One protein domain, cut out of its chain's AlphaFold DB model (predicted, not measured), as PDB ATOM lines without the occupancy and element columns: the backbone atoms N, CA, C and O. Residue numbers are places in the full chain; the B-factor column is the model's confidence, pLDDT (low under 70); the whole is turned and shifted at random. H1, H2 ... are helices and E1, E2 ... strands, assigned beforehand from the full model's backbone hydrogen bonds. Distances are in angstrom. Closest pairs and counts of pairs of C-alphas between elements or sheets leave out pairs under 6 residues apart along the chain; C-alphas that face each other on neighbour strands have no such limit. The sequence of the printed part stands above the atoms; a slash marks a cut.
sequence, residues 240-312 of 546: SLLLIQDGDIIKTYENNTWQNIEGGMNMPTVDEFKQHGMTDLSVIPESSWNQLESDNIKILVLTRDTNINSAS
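What this domain is: This is residues 240 to 312 of the 546 residues of an uncharacterized protein of Bacillus cereus (strain G9842) (UniProt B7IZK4). Look first for one strongly twisted sheet of four short strands, with the small helix H1 packed across one face of it, over E1. The tiny helix H2 only grazes the sheet, and residues 303 to 312 run on past E4 and fold back. The 73 printed residues hold E1, E2, E3, H1, H2, E4 along the chain; the sheet's order is E3 - E2 - E1 - E4, all antiparallel. The class is mixed, helices and strands, with under half of the residues in named elements. The whole is compact, radius of gyration of the C-alphas 12.1 A, spanning 34 by 25 by 25 A.

Where its parts are: Find C-alpha 241 at (193.867, 196.592, 155.214); from there E1 runs 16.8 A to residue 246. E2 is residues 249 to 254, 15.7 A, and E3 residues 257 to 260. E4, residues 298 to 302, runs 13.1 A to C-alpha 302 at (190.097, 194.823, 158.119). H1 is residues 270 to 276, 10.3 A, and H2 residues 286 to 289.

How they stand to each other: E1, E2 and E3 form a meander, each strand the antiparallel neighbour of the one before, with hairpins E1-E2 and E2-E3. Look for N 246 and O 249 at 2.8 A, N 252 and O 259 at 2.9 A, and, between E1 and E4, N 300 and O 243 at 2.8 A. H1 runs across the strands, 89 degrees to E1 on the local plane, at a height over the sheet of 8.3 A; its closest C-alphas to E1 are those of Phe 273 and Leu 241, 6.1 A. In H1 every O i to N i+4 pair is within hydrogen-bond range; H2 is too short for one. H1 and H2 are apart.

The domain as a whole: The C-alphas of Ser 287 and Asn 307, the two farthest apart, are 34.5 A apart. The printed part has no cut, and no link is long. Confidence is under 70 at residues 262 to 267, 294 to 296 and 303 to 312.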
ATOM      1  N   SER A 240     196.970 195.242 158.635       73.62
ATOM      2  CA  SER A 240     195.594 195.722 158.527       73.62
ATOM      3  C   SER A 240     195.388 196.356 157.149       73.62
ATOM      4  O   SER A 240     196.233 197.123 156.687       73.62
ATOM      5  N   LEU A 241     194.270 196.033 156.502       78.06
ATOM      6  CA  LEU A 241     193.867 196.592 155.214       78.06
ATOM      7  C   LEU A 241     192.858 197.717 155.459       78.06
ATOM      8  O   LEU A 241     191.920 197.557 156.243       78.06
ATOM      9  N   LEU A 242     193.084 198.857 154.816       82.12
ATOM     10  CA  LEU A 242     192.445 200.133 155.116       82.12
ATOM     11  C   LEU A 242     191.669 200.644 153.901       82.12
ATOM     12  O   LEU A 242     192.197 200.688 152.789       82.12
ATOM     13  N   LEU A 243     190.431 201.067 154.129       84.94
ATOM     14  CA  LEU A 243     189.581 201.747 153.153       84.94
ATOM     15  C   LEU A 243     189.002 203.014 153.785       84.94
ATOM     16  O   LEU A 243     188.875 203.099 155.008       84.94
ATOM     17  N   ILE A 244     188.654 204.004 152.967       85.75
ATOM     18  CA  ILE A 244     188.083 205.270 153.435       85.75
ATOM     19  C   ILE A 244     186.612 205.324 153.037       85.75
ATOM     20  O   ILE A 244     186.276 205.140 151.873       85.75
ATOM     21  N   GLN A 245     185.732 205.579 154.000       83.69
ATOM     22  CA  GLN A 245     184.331 205.891 153.743       83.69
ATOM     23  C   GLN A 245     184.166 207.411 153.729       83.69
ATOM     24  O   GLN A 245     184.445 208.068 154.729       83.69
ATOM     25  N   ASP A 246     183.696 207.951 152.611       81.69
ATOM     26  CA  ASP A 246     183.377 209.361 152.405       81.69
ATOM     27  C   ASP A 246     181.861 209.481 152.185       81.69
ATOM     28  O   ASP A 246     181.351 209.284 151.079       81.69
ATOM     29  N   GLY A 247     181.120 209.682 153.279       77.44
ATOM     30  CA  GLY A 247     179.658 209.588 153.281       77.44
ATOM     31  C   GLY A 247     179.186 208.169 152.949       77.44
ATOM     32  O   GLY A 247     179.497 207.224 153.672       77.44
ATOM     33  N   ASP A 248     178.456 208.016 151.844       78.81
ATOM     34  CA  ASP A 248     177.961 206.721 151.348       78.81
ATOM     35  C   ASP A 248     178.909 206.046 150.331       78.81
ATOM     36  O   ASP A 248     178.586 204.986 149.790       78.81
ATOM     37  N   ILE A 249     180.070 206.651 150.037       81.88
ATOM     38  CA  ILE A 249     181.026 206.165 149.030       81.88
ATOM     39  C   ILE A 249     182.250 205.556 149.719       81.88
ATOM     40  O   ILE A 249     182.941 206.225 150.486       81.88
ATOM     41  N   ILE A 250     182.568 204.303 149.393       86.19
ATOM     42  CA  ILE A 250     183.827 203.667 149.797       86.19
ATOM     43  C   ILE A 250     184.896 203.975 148.741       86.19
ATOM     44  O   ILE A 250     184.685 203.768 147.544       86.19
ATOM     45  N   LYS A 251     186.043 204.481 149.192       87.75
ATOM     46  CA  LYS A 251     187.175 204.926 148.379       87.75
ATOM     47  C   LYS A 251     188.469 204.224 148.799       87.75
ATOM     48  O   LYS A 251     188.713 203.976 149.983       87.75
ATOM     49  N   THR A 252     189.334 203.978 147.822       90.31
ATOM     50  CA  THR A 252     190.758 203.678 148.025       90.31
ATOM     51  C   THR A 252     191.619 204.725 147.320       90.31
ATOM     52  O   THR A 252     191.149 205.376 146.385       90.31
ATOM     53  N   TYR A 253     192.858 204.917 147.770       88.38
ATOM     54  CA  TYR A 253     193.809 205.834 147.147       88.38
ATOM     55  C   TYR A 253     194.945 205.044 146.497       88.38
ATOM     56  O   TYR A 253     195.800 204.473 147.172       88.38
ATOM     57  N   GLU A 254     194.956 205.009 145.169       84.88
ATOM     58  CA  GLU A 254     195.909 204.231 144.380       84.88
ATOM     59  C   GLU A 254     196.289 205.025 143.122       84.88
ATOM     60  O   GLU A 254     195.500 205.813 142.617       84.88
ATOM     61  N   ASN A 255     197.511 204.854 142.607       84.12
ATOM     62  CA  ASN A 255     198.010 205.573 141.423       84.12
ATOM     63  C   ASN A 255     197.968 207.117 141.547       84.12
ATOM     64  O   ASN A 255     197.972 207.835 140.547       84.12
ATOM     65  N   ASN A 256     198.014 207.625 142.786       82.81
ATOM     66  CA  ASN A 256     197.853 209.033 143.178       82.81
ATOM     67  C   ASN A 256     196.451 209.627 142.930       82.81
ATOM     68  O   ASN A 256     196.310 210.844 142.810       82.81
ATOM     69  N   THR A 257     195.413 208.790 142.869       88.88
ATOM     70  CA  THR A 257     194.018 209.217 142.721       88.88
ATOM     71  C   THR A 257     193.095 208.464 143.676       88.88
ATOM     72  O   THR A 257     193.356 207.327 144.067       88.88
ATOM     73  N   TRP A 258     191.975 209.092 144.046       89.56
ATOM     74  CA  TRP A 258     190.866 208.370 144.667       89.56
ATOM     75  C   TRP A 258     190.156 207.507 143.621       89.56
ATOM     76  O   TRP A 258     189.768 208.000 142.561       89.56
ATOM     77  N   GLN A 259     189.952 206.233 143.943       90.06
ATOM     78  CA  GLN A 259     189.108 205.308 143.192       90.06
ATOM     79  C   GLN A 259     187.929 204.887 144.072       90.06
ATOM     80  O   GLN A 259     188.117 204.489 145.224       90.06
ATOM     81  N   ASN A 260     186.712 204.972 143.531       89.31
ATOM     82  CA  ASN A 260     185.504 204.493 144.201       89.31
ATOM     83  C   ASN A 260     185.398 202.969 144.044       89.31
ATOM     84  O   ASN A 260     185.653 202.447 142.960       89.31
ATOM     85  N   ILE A 261     184.972 202.271 145.095       83.56
ATOM     86  CA  ILE A 261     184.692 200.830 145.066       83.56
ATOM     87  C   ILE A 261     183.187 200.629 144.831       83.56
ATOM     88  O   ILE A 261     182.354 201.255 145.492       83.56
ATOM     89  N   GLU A 262     182.825 199.782 143.865       67.00
ATOM     90  CA  GLU A 262     181.425 199.490 143.538       67.00
ATOM     91  C   GLU A 262     180.780 198.606 144.619       67.00
ATOM     92  O   GLU A 262     181.088 197.426 144.730       67.00
ATOM     93  N   GLY A 263     179.849 199.169 145.397       58.66
ATOM     94  CA  GLY A 263     179.133 198.443 146.461       58.66
ATOM     95  C   GLY A 263     178.142 199.305 147.256       58.66
ATOM     96  O   GLY A 263     177.115 198.811 147.731       58.66
ATOM     97  N   GLY A 264     178.403 200.617 147.326       55.72
ATOM     98  CA  GLY A 264     177.518 201.610 147.941       55.72
ATOM     99  C   GLY A 264     177.419 201.470 149.461       55.72
ATOM    100  O   GLY A 264     178.405 201.187 150.130       55.72
ATOM    101  N   MET A 265     176.208 201.644 149.996       50.81
ATOM    102  CA  MET A 265     175.880 201.767 151.431       50.81
ATOM    103  C   MET A 265     176.173 200.518 152.304       50.81
ATOM    104  O   MET A 265     175.793 200.475 153.472       50.81
ATOM    105  N   ASN A 266     176.809 199.480 151.751       62.78
ATOM    106  CA  ASN A 266     177.142 198.237 152.447       62.78
ATOM    107  C   ASN A 266     178.593 198.261 152.952       62.78
ATOM    108  O   ASN A 266     179.482 198.801 152.302       62.78
ATOM    109  N   MET A 267     178.855 197.621 154.096       67.38
ATOM    110  CA  MET A 267     180.224 197.455 154.597       67.38
ATOM    111  C   MET A 267     181.041 196.561 153.638       67.38
ATOM    112  O   MET A 267     180.553 195.478 153.305       67.38
ATOM    113  N   PRO A 268     182.265 196.958 153.222       74.50
ATOM    114  CA  PRO A 268     183.061 196.191 152.265       74.50
ATOM    115  C   PRO A 268     183.348 194.762 152.724       74.50
ATOM    116  O   PRO A 268     183.678 194.503 153.886       74.50
ATOM    117  N   THR A 269     183.273 193.827 151.783       77.62
ATOM    118  CA  THR A 269     183.609 192.426 152.003       77.62
ATOM    119  C   THR A 269     185.108 192.226 152.217       77.62
ATOM    120  O   THR A 269     185.964 193.014 151.808       77.62
ATOM    121  N   VAL A 270     185.445 191.087 152.821       70.81
ATOM    122  CA  VAL A 270     186.830 190.651 153.052       70.81
ATOM    123  C   VAL A 270     187.642 190.533 151.752       70.81
ATOM    124  O   VAL A 270     188.866 190.627 151.809       70.81
ATOM    125  N   ASP A 271     187.002 190.336 150.596       73.12
ATOM    126  CA  ASP A 271     187.692 190.237 149.306       73.12
ATOM    127  C   ASP A 271     187.885 191.606 148.632       73.12
ATOM    128  O   ASP A 271     188.969 191.856 148.108       73.12
ATOM    129  N   GLU A 272     186.943 192.547 148.764       77.38
ATOM    130  CA  GLU A 272     187.155 193.951 148.357       77.38
ATOM    131  C   GLU A 272     188.314 194.593 149.135       77.38
ATOM    132  O   GLU A 272     189.174 195.243 148.542       77.38
ATOM    133  N   PHE A 273     188.419 194.330 150.444       79.31
ATOM    134  CA  PHE A 273     189.580 194.742 151.241       79.31
ATOM    135  C   PHE A 273     190.902 194.129 150.745       79.31
ATOM    136  O   PHE A 273     191.921 194.813 150.771       79.31
ATOM    137  N   LYS A 274     190.927 192.868 150.285       75.38
ATOM    138  CA  LYS A 274     192.149 192.257 149.711       75.38
ATOM    139  C   LYS A 274     192.512 192.836 148.347       75.38
ATOM    140  O   LYS A 274     193.688 192.839 147.998       75.38
ATOM    141  N   GLN A 275     191.514 193.250 147.570       81.25
ATOM    142  CA  GLN A 275     191.689 193.749 146.208       81.25
ATOM    143  C   GLN A 275     192.055 195.241 146.170       81.25
ATOM    144  O   GLN A 275     192.816 195.651 145.300       81.25
ATOM    145  N   HIS A 276     191.530 196.036 147.108       82.88
ATOM    146  CA  HIS A 276     191.621 197.499 147.085       82.88
ATOM    147  C   HIS A 276     192.146 198.132 148.386       82.88
ATOM    148  O   HIS A 276     192.342 199.345 148.427       82.88
ATOM    149  N   GLY A 277     192.345 197.364 149.461       82.62
ATOM    150  CA  GLY A 277     192.745 197.894 150.765       82.62
ATOM    151  C   GLY A 277     194.193 198.388 150.803       82.62
ATOM    152  O   GLY A 277     195.125 197.668 150.453       82.62
ATOM    153  N   MET A 278     194.383 199.608 151.298       84.38
ATOM    154  CA  MET A 278     195.697 200.208 151.538       84.38
ATOM    155  C   MET A 278     196.321 199.635 152.818       84.38
ATOM    156  O   MET A 278     195.607 199.310 153.761       84.38
ATOM    157  N   THR A 279     197.650 199.551 152.902       77.56
ATOM    158  CA  THR A 279     198.355 199.131 154.136       77.56
ATOM    159  C   THR A 279     198.973 200.294 154.918       77.56
ATOM    160  O   THR A 279     199.588 200.076 155.957       77.56
ATOM    161  N   ASP A 280     198.861 201.513 154.395       75.19
ATOM    162  CA  ASP A 280     199.450 202.747 154.920       75.19
ATOM    163  C   ASP A 280     198.590 203.930 154.436       75.19
ATOM    164  O   ASP A 280     198.140 203.921 153.291       75.19
ATOM    165  N   LEU A 281     198.342 204.926 155.292       76.69
ATOM    166  CA  LEU A 281     197.615 206.158 154.940       76.69
ATOM    167  C   LEU A 281     198.551 207.356 154.711       76.69
ATOM    168  O   LEU A 281     198.114 208.372 154.175       76.69
ATOM    169  N   SER A 282     199.838 207.249 155.063       72.94
ATOM    170  CA  SER A 282     200.836 208.305 154.839       72.94
ATOM    171  C   SER A 282     201.138 208.543 153.352       72.94
ATOM    172  O   SER A 282     201.651 209.597 152.980       72.94
ATOM    173  N   VAL A 283     200.747 207.595 152.490       78.44
ATOM    174  CA  VAL A 283     200.777 207.712 151.023       78.44
ATOM    175  C   VAL A 283     199.750 208.711 150.471       78.44
ATOM    176  O   VAL A 283     199.859 209.110 149.313       78.44
ATOM    177  N   ILE A 284     198.751 209.103 151.271       80.62
ATOM    178  CA  ILE A 284     197.681 210.029 150.879       80.62
ATOM    179  C   ILE A 284     198.126 211.457 151.240       80.62
ATOM    180  O   ILE A 284     198.209 211.784 152.428       80.62
ATOM    181  N   PRO A 285     198.418 212.329 150.257       78.00
ATOM    182  CA  PRO A 285     198.857 213.691 150.528       78.00
ATOM    183  C   PRO A 285     197.692 214.577 150.989       78.00
ATOM    184  O   PRO A 285     196.536 214.360 150.626       78.00
ATOM    185  N   GLU A 286     198.016 215.647 151.716       71.12
ATOM    186  CA  GLU A 286     197.089 216.706 152.156       71.12
ATOM    187  C   GLU A 286     196.148 217.200 151.038       71.12
ATOM    188  O   GLU A 286     194.941 217.332 151.229       71.12
ATOM    189  N   SER A 287     196.685 217.393 149.828       76.56
ATOM    190  CA  SER A 287     195.923 217.814 148.645       76.56
ATOM    191  C   SER A 287     194.852 216.818 148.188       76.56
ATOM    192  O   SER A 287     193.993 217.198 147.398       76.56
ATOM    193  N   SER A 288     194.922 215.561 148.634       81.81
ATOM    194  CA  SER A 288     193.954 214.501 148.336       81.81
ATOM    195  C   SER A 288     193.011 214.243 149.514       81.81
ATOM    196  O   SER A 288     191.839 213.970 149.274       81.81
ATOM    197  N   TRP A 289     193.438 214.431 150.769       78.06
ATOM    198  CA  TRP A 289     192.506 214.487 151.909       78.06
ATOM    199  C   TRP A 289     191.456 215.592 151.737       78.06
ATOM    200  O   TRP A 289     190.279 215.371 151.999       78.06
ATOM    201  N   ASN A 290     191.859 216.741 151.189       73.06
ATOM    202  CA  ASN A 290     190.968 217.862 150.872       73.06
ATOM    203  C   ASN A 290     190.054 217.635 149.639       73.06
ATOM    204  O   ASN A 290     189.386 218.569 149.205       73.06
ATOM    205  N   GLN A 291     190.028 216.426 149.058       80.31
ATOM    206  CA  GLN A 291     189.100 216.014 147.983       80.31
ATOM    207  C   GLN A 291     187.976 215.090 148.494       80.31
ATOM    208  O   GLN A 291     187.229 214.517 147.699       80.31
ATOM    209  N   LEU A 292     187.893 214.889 149.811       79.69
ATOM    210  CA  LEU A 292     186.789 214.190 150.459       79.69
ATOM    211  C   LEU A 292     185.716 215.217 150.841       79.69
ATOM    212  O   LEU A 292     186.038 216.280 151.367       79.69
ATOM    213  N   GLU A 293     184.456 214.918 150.526       71.06
ATOM    214  CA  GLU A 293     183.362 215.903 150.572       71.06
ATOM    215  C   GLU A 293     182.474 215.766 151.819       71.06
ATOM    216  O   GLU A 293     181.697 216.669 152.129       71.06
ATOM    217  N   SER A 294     182.563 214.649 152.551       69.50
ATOM    218  CA  SER A 294     181.698 214.370 153.696       69.50
ATOM    219  C   SER A 294     182.206 214.954 155.013       69.50
ATOM    220  O   SER A 294     183.354 214.768 155.414       69.50
ATOM    221  N   ASP A 295     181.282 215.515 155.794       64.44
ATOM    222  CA  ASP A 295     181.497 215.833 157.208       64.44
ATOM    223  C   ASP A 295     181.728 214.600 158.105       64.44
ATOM    224  O   ASP A 295     182.082 214.766 159.270       64.44
ATOM    225  N   ASN A 296     181.534 213.370 157.609       67.44
ATOM    226  CA  ASN A 296     181.692 212.133 158.383       67.44
ATOM    227  C   ASN A 296     182.570 211.099 157.661       67.44
ATOM    228  O   ASN A 296     182.144 209.972 157.396       67.44
ATOM    229  N   ILE A 297     183.811 211.482 157.355       74.94
ATOM    230  CA  ILE A 297     184.829 210.546 156.866       74.94
ATOM    231  C   ILE A 297     185.102 209.488 157.946       74.94
ATOM    232  O   ILE A 297     185.418 209.841 159.090       74.94
ATOM    233  N   LYS A 298     185.036 208.202 157.572       74.88
ATOM    234  CA  LYS A 298     185.494 207.084 158.410       74.88
ATOM    235  C   LYS A 298     186.693 206.368 157.802       74.88
ATOM    236  O   LYS A 298     186.793 206.218 156.586       74.88
ATOM    237  N   ILE A 299     187.543 205.825 158.666       79.38
ATOM    238  CA  ILE A 299     188.541 204.817 158.290       79.38
ATOM    239  C   ILE A 299     187.948 203.441 158.601       79.38
ATOM    240  O   ILE A 299     187.550 203.183 159.738       79.38
ATOM    241  N   LEU A 300     187.881 202.569 157.596       77.81
ATOM    242  CA  LEU A 300     187.444 201.183 157.731       77.81
ATOM    243  C   LEU A 300     188.671 200.270 157.761       77.81
ATOM    244  O   LEU A 300     189.557 200.383 156.913       77.81
ATOM    245  N   VAL A 301     188.717 199.361 158.737       75.81
ATOM    246  CA  VAL A 301     189.889 198.523 159.022       75.81
ATOM    247  C   VAL A 301     189.503 197.046 158.983       75.81
ATOM    248  O   VAL A 301     188.742 196.589 159.836       75.81
ATOM    249  N   LEU A 302     190.074 196.283 158.050       74.44
ATOM    250  CA  LEU A 302     190.097 194.823 158.119       74.44
ATOM    251  C   LEU A 302     191.406 194.376 158.771       74.44
ATOM    252  O   LEU A 302     192.484 194.571 158.214       74.44
ATOM    253  N   THR A 303     191.316 193.709 159.920       67.81
ATOM    254  CA  THR A 303     192.462 193.065 160.574       67.81
ATOM    255  C   THR A 303     192.166 191.610 160.927       67.81
ATOM    256  O   THR A 303     191.016 191.225 161.149       67.81
ATOM    257  N   ARG A 304     193.220 190.785 160.987       59.94
ATOM    258  CA  ARG A 304     193.155 189.415 161.524       59.94
ATOM    259  C   ARG A 304     193.597 189.317 162.984       59.94
ATOM    260  O   ARG A 304     193.494 188.234 163.557       59.94
ATOM    261  N   ASP A 305     194.078 190.404 163.589       55.56
ATOM    262  CA  ASP A 305     194.410 190.396 165.012       55.56
ATOM    263  C   ASP A 305     193.138 190.534 165.861       55.56
ATOM    264  O   ASP A 305     192.596 191.620 166.069       55.56
ATOM    265  N   THR A 306     192.661 189.401 166.375       52.91
ATOM    266  CA  THR A 306     191.477 189.316 167.238       52.91
ATOM    267  C   THR A 306     191.652 189.986 168.605       52.91
ATOM    268  O   THR A 306     190.681 190.077 169.351       52.91
ATOM    269  N   ASN A 307     192.864 190.433 168.954       49.12
ATOM    270  CA  ASN A 307     193.165 191.099 170.221       49.12
ATOM    271  C   ASN A 307     193.033 192.632 170.130       49.12
ATOM    272  O   ASN A 307     192.955 193.295 171.167       49.12
ATOM    273  N   ILE A 308     192.974 193.207 168.918       51.66
ATOM    274  CA  ILE A 308     192.755 194.646 168.723       51.66
ATOM    275  C   ILE A 308     191.303 194.970 169.087       51.66
ATOM    276  O   ILE A 308     190.368 194.784 168.308       51.66
ATOM    277  N   ASN A 309     191.107 195.455 170.313       46.69
ATOM    278  CA  ASN A 309     189.796 195.886 170.800       46.69
ATOM    279  C   ASN A 309     189.391 197.276 170.284       46.69
ATOM    280  O   ASN A 309     188.198 197.570 170.244       46.69
ATOM    281  N   SER A 310     190.370 198.085 169.881       48.97
ATOM    282  CA  SER A 310     190.228 199.423 169.305       48.97
ATOM    283  C   SER A 310     191.532 199.789 168.594       48.97
ATOM    284  O   SER A 310     192.590 199.666 169.212       48.97
ATOM    285  N   ALA A 311     191.470 200.260 167.349       50.91
ATOM    286  CA  ALA A 311     192.599 200.955 166.730       50.91
ATOM    287  C   ALA A 311     192.670 202.400 167.253       50.91
ATOM    288  O   ALA A 311     191.637 203.017 167.525       50.91
ATOM    289  N   SER A 312     193.875 202.941 167.393       51.28
ATOM    290  CA  SER A 312     194.113 204.342 167.749       51.28
ATOM    291  C   SER A 312     194.495 205.147 166.509       51.28
ATOM    292  O   SER A 312     195.138 204.623 165.600       51.28
TER     293      SER A 312